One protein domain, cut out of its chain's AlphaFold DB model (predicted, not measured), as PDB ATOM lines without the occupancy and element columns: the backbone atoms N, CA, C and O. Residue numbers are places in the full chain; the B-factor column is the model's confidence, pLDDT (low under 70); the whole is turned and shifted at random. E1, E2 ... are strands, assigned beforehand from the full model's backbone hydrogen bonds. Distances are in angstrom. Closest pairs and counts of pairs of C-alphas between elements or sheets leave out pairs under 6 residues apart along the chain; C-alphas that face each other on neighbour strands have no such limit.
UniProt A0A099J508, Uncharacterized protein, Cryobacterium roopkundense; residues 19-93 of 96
ATOM      1  N   GLN A  19     144.017 183.258 123.135       95.81
ATOM      2  CA  GLN A  19     144.340 181.915 122.670       95.81
ATOM      3  C   GLN A  19     144.482 181.908 121.148       95.81
ATOM      4  O   GLN A  19     143.668 182.489 120.424       95.81
ATOM      5  N   VAL A  20     145.530 181.255 120.664       96.31
ATOM      6  CA  VAL A  20     145.902 181.214 119.252       96.31
ATOM      7  C   VAL A  20     146.280 179.803 118.824       96.31
ATOM      8  O   VAL A  20     146.831 179.022 119.599       96.31
ATOM      9  N   ILE A  21     146.000 179.504 117.562       96.00
ATOM     10  CA  ILE A  21     146.519 178.357 116.825       96.00
ATOM     11  C   ILE A  21     147.756 178.840 116.064       96.00
ATOM     12  O   ILE A  21     147.685 179.832 115.330       96.00
ATOM     13  N   VAL A  22     148.884 178.149 116.222       95.75
ATOM     14  CA  VAL A  22     150.117 178.436 115.479       95.75
ATOM     15  C   VAL A  22     150.141 177.604 114.202       95.75
ATOM     16  O   VAL A  22     150.303 176.386 114.230       95.75
ATOM     17  N   ARG A  23     150.001 178.268 113.057       95.12
ATOM     18  CA  ARG A  23     150.036 177.636 111.737       95.12
ATOM     19  C   ARG A  23     151.471 177.278 111.371       95.12
ATOM     20  O   ARG A  23     152.293 178.151 111.100       95.12
ATOM     21  N   LEU A  24     151.775 175.983 111.342       92.56
ATOM     22  CA  LEU A  24     153.104 175.499 110.975       92.56
ATOM     23  C   LEU A  24     153.369 175.678 109.472       92.56
ATOM     24  O   LEU A  24     152.508 175.384 108.637       92.56
ATOM     25  N   ASP A  25     154.582 176.115 109.115       88.56
ATOM     26  CA  ASP A  25     154.996 176.282 107.715       88.56
ATOM     27  C   ASP A  25     155.245 174.925 107.034       88.56
ATOM     28  O   ASP A  25     156.371 174.431 106.912       88.56
ATOM     29  N   ARG A  26     154.160 174.317 106.556       86.31
ATOM     30  CA  ARG A  26     154.182 173.048 105.817       86.31
ATOM     31  C   ARG A  26     154.677 173.198 104.378       86.31
ATOM     32  O   ARG A  26     154.876 172.188 103.714       86.31
ATOM     33  N   THR A  27     154.951 174.412 103.888       88.69
ATOM     34  CA  THR A  27     155.582 174.567 102.563       88.69
ATOM     35  C   THR A  27     157.003 174.002 102.552       88.69
ATOM     36  O   THR A  27     157.462 173.495 101.530       88.69
ATOM     37  N   ARG A  28     157.679 174.030 103.708       84.44
ATOM     38  CA  ARG A  28     159.021 173.463 103.908       84.44
ATOM     39  C   ARG A  28     159.006 171.988 104.308       84.44
ATOM     40  O   ARG A  28     159.989 171.293 104.075       84.44
ATOM     41  N   PHE A  29     157.900 171.519 104.883       86.50
ATOM     42  CA  PHE A  29     157.729 170.158 105.399       86.50
ATOM     43  C   PHE A  29     156.352 169.593 104.996       86.50
ATOM     44  O   PHE A  29     155.472 169.443 105.847       86.50
ATOM     45  N   PRO A  30     156.137 169.302 103.699       85.94
ATOM     46  CA  PRO A  30     154.811 168.972 103.163       85.94
ATOM     47  C   PRO A  30     154.249 167.639 103.673       85.94
ATOM     48  O   PRO A  30     153.039 167.499 103.793       85.94
ATOM     49  N   GLU A  31     155.117 166.690 104.024       87.94
ATOM     50  CA  GLU A  31     154.727 165.366 104.533       87.94
ATOM     51  C   GLU A  31     154.512 165.342 106.057       87.94
ATOM     52  O   GLU A  31     154.296 164.281 106.644       87.94
ATOM     53  N   SER A  32     154.619 166.491 106.734       86.94
ATOM     54  CA  SER A  32     154.448 166.539 108.184       86.94
ATOM     55  C   SER A  32     152.985 166.344 108.580       86.94
ATOM     56  O   SER A  32     152.110 167.114 108.185       86.94
ATOM     57  N   LEU A  33     152.750 165.347 109.435       88.00
ATOM     58  CA  LEU A  33     151.455 165.061 110.059       88.00
ATOM     59  C   LEU A  33     151.307 165.705 111.448       88.00
ATOM     60  O   LEU A  33     150.353 165.408 112.159       88.00
ATOM     61  N   VAL A  34     152.258 166.552 111.852       90.00
ATOM     62  CA  VAL A  34     152.218 167.242 113.148       90.00
ATOM     63  C   VAL A  34     151.046 168.223 113.171       90.00
ATOM     64  O   VAL A  34     150.842 168.987 112.221       90.00
ATOM     65  N   GLU A  35     150.277 168.190 114.255       91.50
ATOM     66  CA  GLU A  35     149.153 169.096 114.485       91.50
ATOM     67  C   GLU A  35     149.641 170.528 114.751       91.50
ATOM     68  O   GLU A  35     150.753 170.744 115.234       91.50
ATOM     69  N   ASP A  36     148.821 171.522 114.404       93.88
ATOM     70  CA  ASP A  36     149.133 172.918 114.728       93.88
ATOM     71  C   ASP A  36     149.010 173.125 116.247       93.88
ATOM     72  O   ASP A  36     147.934 172.868 116.796       93.88
ATOM     73  N   PRO A  37     150.065 173.588 116.943       95.06
ATOM     74  CA  PRO A  37     150.002 173.737 118.384       95.06
ATOM     75  C   PRO A  37     149.117 174.919 118.779       95.06
ATOM     76  O   PRO A  37     149.012 175.931 118.076       95.06
ATOM     77  N   ILE A  38     148.505 174.782 119.949       95.56
ATOM     78  CA  ILE A  38     147.632 175.781 120.553       95.56
ATOM     79  C   ILE A  38     148.359 176.404 121.743       95.56
ATOM     80  O   ILE A  38     149.036 175.724 122.516       95.56
ATOM     81  N   GLY A  39     148.226 177.718 121.888       96.19
ATOM     82  CA  GLY A  39     148.832 178.442 122.992       96.19
ATOM     83  C   GLY A  39     148.133 179.755 123.298       96.19
ATOM     84  O   GLY A  39     147.128 180.109 122.686       96.19
ATOM     85  N   VAL A  40     148.683 180.488 124.259       97.25
ATOM     86  CA  VAL A  40     148.190 181.795 124.697       97.25
ATOM     87  C   VAL A  40     149.292 182.825 124.523       97.25
ATOM     88  O   VAL A  40     150.447 182.583 124.869       97.25
ATOM     89  N   ILE A  41     148.943 184.000 124.005       97.31
ATOM     90  CA  ILE A  41     149.874 185.128 123.940       97.31
ATOM     91  C   ILE A  41     150.185 185.601 125.365       97.31
ATOM     92  O   ILE A  41     149.281 186.010 126.096       97.31
ATOM     93  N   VAL A  42     151.458 185.594 125.753       97.50
ATOM     94  CA  VAL A  42     151.907 185.957 127.113       97.50
ATOM     95  C   VAL A  42     152.666 187.281 127.183       97.50
ATOM     96  O   VAL A  42     152.791 187.853 128.265       97.50
ATOM     97  N   ALA A  43     153.113 187.813 126.045       95.00
ATOM     98  CA  ALA A  43     153.811 189.095 125.963       95.00
ATOM     99  C   ALA A  43     153.215 189.998 124.866       95.00
ATOM    100  O   ALA A  43     152.658 189.492 123.887       95.00
ATOM    101  N   PRO A  44     153.307 191.335 125.006       89.50
ATOM    102  CA  PRO A  44     152.878 192.260 123.962       89.50
ATOM    103  C   PRO A  44     153.699 192.072 122.680       89.50
ATOM    104  O   PRO A  44     154.892 191.784 122.733       89.50
ATOM    105  N   GLY A  45     153.057 192.272 121.529       84.88
ATOM    106  CA  GLY A  45     153.687 192.097 120.227       84.88
ATOM    107  C   GLY A  45     154.781 193.133 119.979       84.88
ATOM    108  O   GLY A  45     154.525 194.340 120.010       84.88
ATOM    109  N   GLU A  46     155.993 192.672 119.688       84.69
ATOM    110  CA  GLU A  46     157.098 193.529 119.264       84.69
ATOM    111  C   GLU A  46     157.048 193.691 117.740       84.69
ATOM    112  O   GLU A  46     157.090 192.709 116.996       84.69
ATOM    113  N   LEU A  47     156.965 194.929 117.243       77.31
ATOM    114  CA  LEU A  47     157.068 195.189 115.804       77.31
ATOM    115  C   LEU A  47     158.496 194.897 115.342       77.31
ATOM    116  O   LEU A  47     159.411 195.680 115.602       77.31
ATOM    117  N   THR A  48     158.685 193.796 114.620       65.12
ATOM    118  CA  THR A  48     159.990 193.445 114.059       65.12
ATOM    119  C   THR A  48     160.047 193.906 112.607       65.12
ATOM    120  O   THR A  48     159.253 193.506 111.760       65.12
ATOM    121  N   GLY A  49     160.993 194.795 112.310       57.84
ATOM    122  CA  GLY A  49     161.261 195.291 110.966       57.84
ATOM    123  C   GLY A  49     162.689 195.810 110.900       57.84
ATOM    124  O   GLY A  49     163.000 196.865 111.452       57.84
ATOM    125  N   SER A  50     163.575 195.059 110.250       48.06
ATOM    126  CA  SER A  50     164.958 195.487 110.050       48.06
ATOM    127  C   SER A  50     164.987 196.708 109.127       48.06
ATOM    128  O   SER A  50     164.630 196.605 107.961       48.06
ATOM    129  N   SER A  51     165.443 197.865 109.619       46.38
ATOM    130  CA  SER A  51     165.654 199.082 108.804       46.38
ATOM    131  C   SER A  51     166.902 199.005 107.906       46.38
ATOM    132  O   SER A  51     167.502 200.024 107.574       46.38
ATOM    133  N   PHE A  52     167.325 197.807 107.504       51.28
ATOM    134  CA  PHE A  52     168.476 197.633 106.625       51.28
ATOM    135  C   PHE A  52     168.012 197.605 105.168       51.28
ATOM    136  O   PHE A  52     167.638 196.558 104.668       51.28
ATOM    137  N   TYR A  53     168.025 198.770 104.508       49.16
ATOM    138  CA  TYR A  53     168.177 198.967 103.053       49.16
ATOM    139  C   TYR A  53     167.413 198.038 102.076       49.16
ATOM    140  O   TYR A  53     167.867 197.836 100.951       49.16
ATOM    141  N   VAL A  54     166.227 197.531 102.429       50.41
ATOM    142  CA  VAL A  54     165.314 196.887 101.467       50.41
ATOM    143  C   VAL A  54     163.933 197.551 101.559       50.41
ATOM    144  O   VAL A  54     163.404 197.653 102.665       50.41
ATOM    145  N   PRO A  55     163.307 198.007 100.455       52.16
ATOM    146  CA  PRO A  55     162.094 198.836 100.517       52.16
ATOM    147  C   PRO A  55     160.810 198.105 100.951       52.16
ATOM    148  O   PRO A  55     159.743 198.713 100.940       52.16
ATOM    149  N   THR A  56     160.880 196.815 101.300       52.47
ATOM    150  CA  THR A  56     159.698 195.932 101.336       52.47
ATOM    151  C   THR A  56     159.594 195.081 102.603       52.47
ATOM    152  O   THR A  56     158.832 194.118 102.627       52.47
ATOM    153  N   THR A  57     160.331 195.373 103.678       56.47
ATOM    154  CA  THR A  57     160.125 194.625 104.930       56.47
ATOM    155  C   THR A  57     158.792 195.052 105.543       56.47
ATOM    156  O   THR A  57     158.703 196.086 106.206       56.47
ATOM    157  N   VAL A  58     157.740 194.277 105.268       62.66
ATOM    158  CA  VAL A  58     156.441 194.394 105.933       62.66
ATOM    159  C   VAL A  58     156.712 194.337 107.433       62.66
ATOM    160  O   VAL A  58     157.283 193.370 107.930       62.66
ATOM    161  N   ARG A  59     156.391 195.423 108.142       74.31
ATOM    162  CA  ARG A  59     156.491 195.455 109.600       74.31
ATOM    163  C   ARG A  59     155.373 194.589 110.146       74.31
ATOM    164  O   ARG A  59     154.204 194.888 109.917       74.31
ATOM    165  N   GLU A  60     155.746 193.553 110.871       84.69
ATOM    166  CA  GLU A  60     154.816 192.601 111.451       84.69
ATOM    167  C   GLU A  60     155.065 192.498 112.957       84.69
ATOM    168  O   GLU A  60     156.203 192.604 113.424       84.69
ATOM    169  N   ALA A  61     153.985 192.344 113.724       90.31
ATOM    170  CA  ALA A  61     154.083 192.078 115.150       90.31
ATOM    171  C   ALA A  61     154.536 190.632 115.376       90.31
ATOM    172  O   ALA A  61     153.989 189.702 114.785       90.31
ATOM    173  N   VAL A  62     155.515 190.449 116.252       93.75
ATOM    174  CA  VAL A  62     155.959 189.142 116.732       93.75
ATOM    175  C   VAL A  62     155.478 188.982 118.164       93.75
ATOM    176  O   VAL A  62     155.757 189.831 119.010       93.75
ATOM    177  N   TRP A  63     154.754 187.902 118.424       96.12
ATOM    178  CA  TRP A  63     154.116 187.620 119.705       96.12
ATOM    179  C   TRP A  63     154.825 186.470 120.409       96.12
ATOM    180  O   TRP A  63     155.225 185.506 119.763       96.12
ATOM    181  N   GLU A  64     154.963 186.541 121.730       97.12
ATOM    182  CA  GLU A  64     155.385 185.387 122.525       97.12
ATOM    183  C   GLU A  64     154.156 184.558 122.896       97.12
ATOM    184  O   GLU A  64     153.231 185.067 123.536       97.12
ATOM    185  N   VAL A  65     154.143 183.299 122.468       97.69
ATOM    186  CA  VAL A  65     153.060 182.341 122.701       97.69
ATOM    187  C   VAL A  65     153.574 181.259 123.637       97.69
ATOM    188  O   VAL A  65     154.558 180.602 123.308       97.69
ATOM    189  N   ALA A  66     152.919 181.076 124.781       98.12
ATOM    190  CA  ALA A  66     153.132 179.924 125.651       98.12
ATOM    191  C   ALA A  66     152.187 178.794 125.233       98.12
ATOM    192  O   ALA A  66     150.997 179.040 125.024       98.12
ATOM    193  N   PHE A  67     152.708 177.582 125.092       97.25
ATOM    194  CA  PHE A  67     151.937 176.430 124.630       97.25
ATOM    195  C   PHE A  67     151.237 175.720 125.790       97.25
ATOM    196  O   PHE A  67     151.732 175.723 126.917       97.25
ATOM    197  N   GLU A  68     150.078 175.116 125.513       90.44
ATOM    198  CA  GLU A  68     149.373 174.279 126.497       90.44
ATOM    199  C   GLU A  68     150.190 173.028 126.856       90.44
ATOM    200  O   GLU A  68     150.285 172.655 128.025       90.44
ATOM    201  N   GLU A  69     150.844 172.437 125.853       90.81
ATOM    202  CA  GLU A  69     151.786 171.330 125.993       90.81
ATOM    203  C   GLU A  69     153.117 171.676 125.299       90.81
ATOM    204  O   GLU A  69     153.099 172.338 124.256       90.81
ATOM    205  N   PRO A  70     154.277 171.230 125.828       93.44
ATOM    206  CA  PRO A  70     155.567 171.511 125.208       93.44
ATOM    207  C   PRO A  70     155.638 170.969 123.774       93.44
ATOM    208  O   PRO A  70     155.397 169.786 123.526       93.44
ATOM    209  N   PHE A  71     156.005 171.826 122.823       92.19
ATOM    210  CA  PHE A  71     155.912 171.532 121.392       92.19
ATOM    211  C   PHE A  71     157.285 171.300 120.749       92.19
ATOM    212  O   PHE A  71     158.236 172.038 121.008       92.19
ATOM    213  N   TYR A  72     157.386 170.302 119.865       92.44
ATOM    214  CA  TYR A  72     158.551 170.113 118.997       92.44
ATOM    215  C   TYR A  72     158.295 170.725 117.620       92.44
ATOM    216  O   TYR A  72     157.325 170.374 116.951       92.44
ATOM    217  N   GLY A  73     159.193 171.602 117.176       90.44
ATOM    218  CA  GLY A  73     159.166 172.189 115.842       90.44
ATOM    219  C   GLY A  73     159.275 171.144 114.732       90.44
ATOM    220  O   GLY A  73     159.769 170.034 114.930       90.44
ATOM    221  N   LEU A  74     158.858 171.520 113.519       90.75
ATOM    222  CA  LEU A  74     158.954 170.646 112.340       90.75
ATOM    223  C   LEU A  74     160.398 170.283 111.962       90.75
ATOM    224  O   LEU A  74     160.635 169.284 111.288       90.75
ATOM    225  N   ASP A  75     161.359 171.082 112.412       88.56
ATOM    226  CA  ASP A  75     162.794 170.832 112.297       88.56
ATOM    227  C   ASP A  75     163.346 169.901 113.395       88.56
ATOM    228  O   ASP A  75     164.545 169.633 113.433       88.56
ATOM    229  N   GLY A  76     162.484 169.408 114.289       90.31
ATOM    230  CA  GLY A  76     162.847 168.584 115.439       90.31
ATOM    231  C   GLY A  76     163.371 169.371 116.642       90.31
ATOM    232  O   GLY A  76     163.768 168.754 117.630       90.31
ATOM    233  N   SER A  77     163.395 170.708 116.594       90.38
ATOM    234  CA  SER A  77     163.794 171.526 117.744       90.38
ATOM    235  C   SER A  77     162.757 171.454 118.872       90.38
ATOM    236  O   SER A  77     161.562 171.362 118.611       90.38
ATOM    237  N   GLY A  78     163.199 171.531 120.129       91.44
ATOM    238  CA  GLY A  78     162.314 171.523 121.300       91.44
ATOM    239  C   GLY A  78     162.695 170.463 122.344       91.44
ATOM    240  O   GLY A  78     163.819 169.948 122.300       91.44
ATOM    241  N   PRO A  79     161.790 170.146 123.290       94.81
ATOM    242  CA  PRO A  79     160.438 170.694 123.402       94.81
ATOM    243  C   PRO A  79     160.470 172.160 123.851       94.81
ATOM    244  O   PRO A  79     161.315 172.550 124.656       94.81
ATOM    245  N   HIS A  80     159.563 172.969 123.319       95.69
ATOM    246  CA  HIS A  80     159.443 174.387 123.643       95.69
ATOM    247  C   HIS A  80     158.175 174.622 124.456       95.69
ATOM    248  O   HIS A  80     157.089 174.287 123.994       95.69
ATOM    249  N   ASP A  81     158.301 175.248 125.625       97.56
ATOM    250  CA  ASP A  81     157.146 175.706 126.416       97.56
ATOM    251  C   ASP A  81     156.563 177.023 125.867       97.56
ATOM    252  O   ASP A  81     155.424 177.390 126.148       97.56
ATOM    253  N   SER A  82     157.353 177.761 125.078       97.06
ATOM    254  CA  SER A  82     156.939 179.002 124.425       97.06
ATOM    255  C   SER A  82     157.770 179.305 123.179       97.06
ATOM    256  O   SER A  82     158.870 178.774 123.007       97.06
ATOM    257  N   ALA A  83     157.258 180.169 122.303       96.19
ATOM    258  CA  ALA A  83     157.978 180.641 121.126       96.19
ATOM    259  C   ALA A  83     157.579 182.067 120.719       96.19
ATOM    260  O   ALA A  83     156.442 182.498 120.915       96.19
ATOM    261  N   LYS A  84     158.516 182.788 120.089       95.25
ATOM    262  CA  LYS A  84     158.246 184.060 119.404       95.25
ATOM    263  C   LYS A  84     157.739 183.787 117.987       95.25
ATOM    264  O   LYS A  84     158.500 183.301 117.152       95.25
ATOM    265  N   ILE A  85     156.480 184.119 117.713       93.75
ATOM    266  CA  ILE A  85     155.775 183.787 116.474       93.75
ATOM    267  C   ILE A  85     155.295 185.066 115.766       93.75
ATOM    268  O   ILE A  85     154.616 185.891 116.385       93.75
ATOM    269  N   PRO A  86     155.622 185.262 114.477       93.31
ATOM    270  CA  PRO A  86     155.054 186.349 113.685       93.31
ATOM    271  C   PRO A  86     153.528 186.204 113.551       93.31
ATOM    272  O   PRO A  86     153.021 185.101 113.342       93.31
ATOM    273  N   GLN A  87     152.788 187.309 113.672       92.94
ATOM    274  CA  GLN A  87     151.322 187.343 113.618       92.94
ATOM    275  C   GLN A  87     150.706 186.625 112.402       92.94
ATOM    276  O   GLN A  87     149.626 186.062 112.519       92.94
ATOM    277  N   GLY A  88     151.362 186.617 111.245       91.75
ATOM    278  CA  GLY A  88     150.915 185.945 110.024       91.75
ATOM    279  C   GLY A  88     150.868 184.420 110.137       91.75
ATOM    280  O   GLY A  88     150.203 183.778 109.328       91.75
ATOM    281  N   PHE A  89     151.521 183.844 111.149       94.00
ATOM    282  CA  PHE A  89     151.418 182.428 111.506       94.00
ATOM    283  C   PHE A  89     150.434 182.173 112.651       94.00
ATOM    284  O   PHE A  89     150.324 181.041 113.114       94.00
ATOM    285  N   LEU A  90     149.728 183.198 113.132       94.88
ATOM    286  CA  LEU A  90     148.769 183.071 114.219       94.88
ATOM    287  C   LEU A  90     147.345 183.204 113.703       94.88
ATOM    288  O   LEU A  90     146.997 184.124 112.963       94.88
ATOM    289  N   GLU A  91     146.494 182.318 114.190       95.50
ATOM    290  CA  GLU A  91     145.052 182.418 114.050       95.50
ATOM    291  C   GLU A  91     144.435 182.475 115.443       95.50
ATOM    292  O   GLU A  91     144.767 181.662 116.299       95.50
ATOM    293  N   VAL A  92     143.554 183.442 115.696       94.75
ATOM    294  CA  VAL A  92     142.846 183.510 116.980       94.75
ATOM    295  C   VAL A  92     141.908 182.316 117.087       94.75
ATOM    296  O   VAL A  92     141.104 182.071 116.185       94.75
ATOM    297  N   ALA A  93     142.013 181.580 118.191       89.00
ATOM    298  CA  ALA A  93     141.152 180.439 118.440       89.00
ATOM    299  C   ALA A  93     139.686 180.900 118.584       89.00
ATOM    300  O   ALA A  93     139.425 181.973 119.139       89.00
TER     301      ALA A  93
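Overview. This is residues 19 to 93 of the 96 residues of an uncharacterized protein of Cryobacterium roopkundense (UniProt A0A099J508). A strongly twisted antiparallel sheet follows bent E4, with E5 on one side, E2 and E3 on the other, and E1, then E6, beyond E2. Of 75 printed residues, under half are in named strands, E1 to E6; the class is all strand, with no named helix. Only just compact, close to loose, it has a radius of gyration of the C-alphas of 13.4 A and spans of 37, 29 and 21 A.

Arrangement. Look first at E1, residues 19 to 22, and E2, residues 38 to 41, a hairpin with N 20 and O 39 2.8 A apart. E3, residues 46 to 48, E4, residues 60 to 71, and E5, residues 80 to 86, form a meander, antiparallel neighbours in chain order, of two hairpins; N 46 and O 62, and N 65 and O 83, are 2.9 A apart.

Along the chain. Find E1 beginning at C-alpha 19 (144.340, 181.915, 122.670); E4 runs 23.3 A; E6, residues 90 to 92, ends at C-alpha 92 (142.846, 183.510, 116.980).

Size, cuts and confidence. The printed part has no cut; links E1 to E2 and E3 to E4 are long; pLDDT is under 70 at residues 48 to 58.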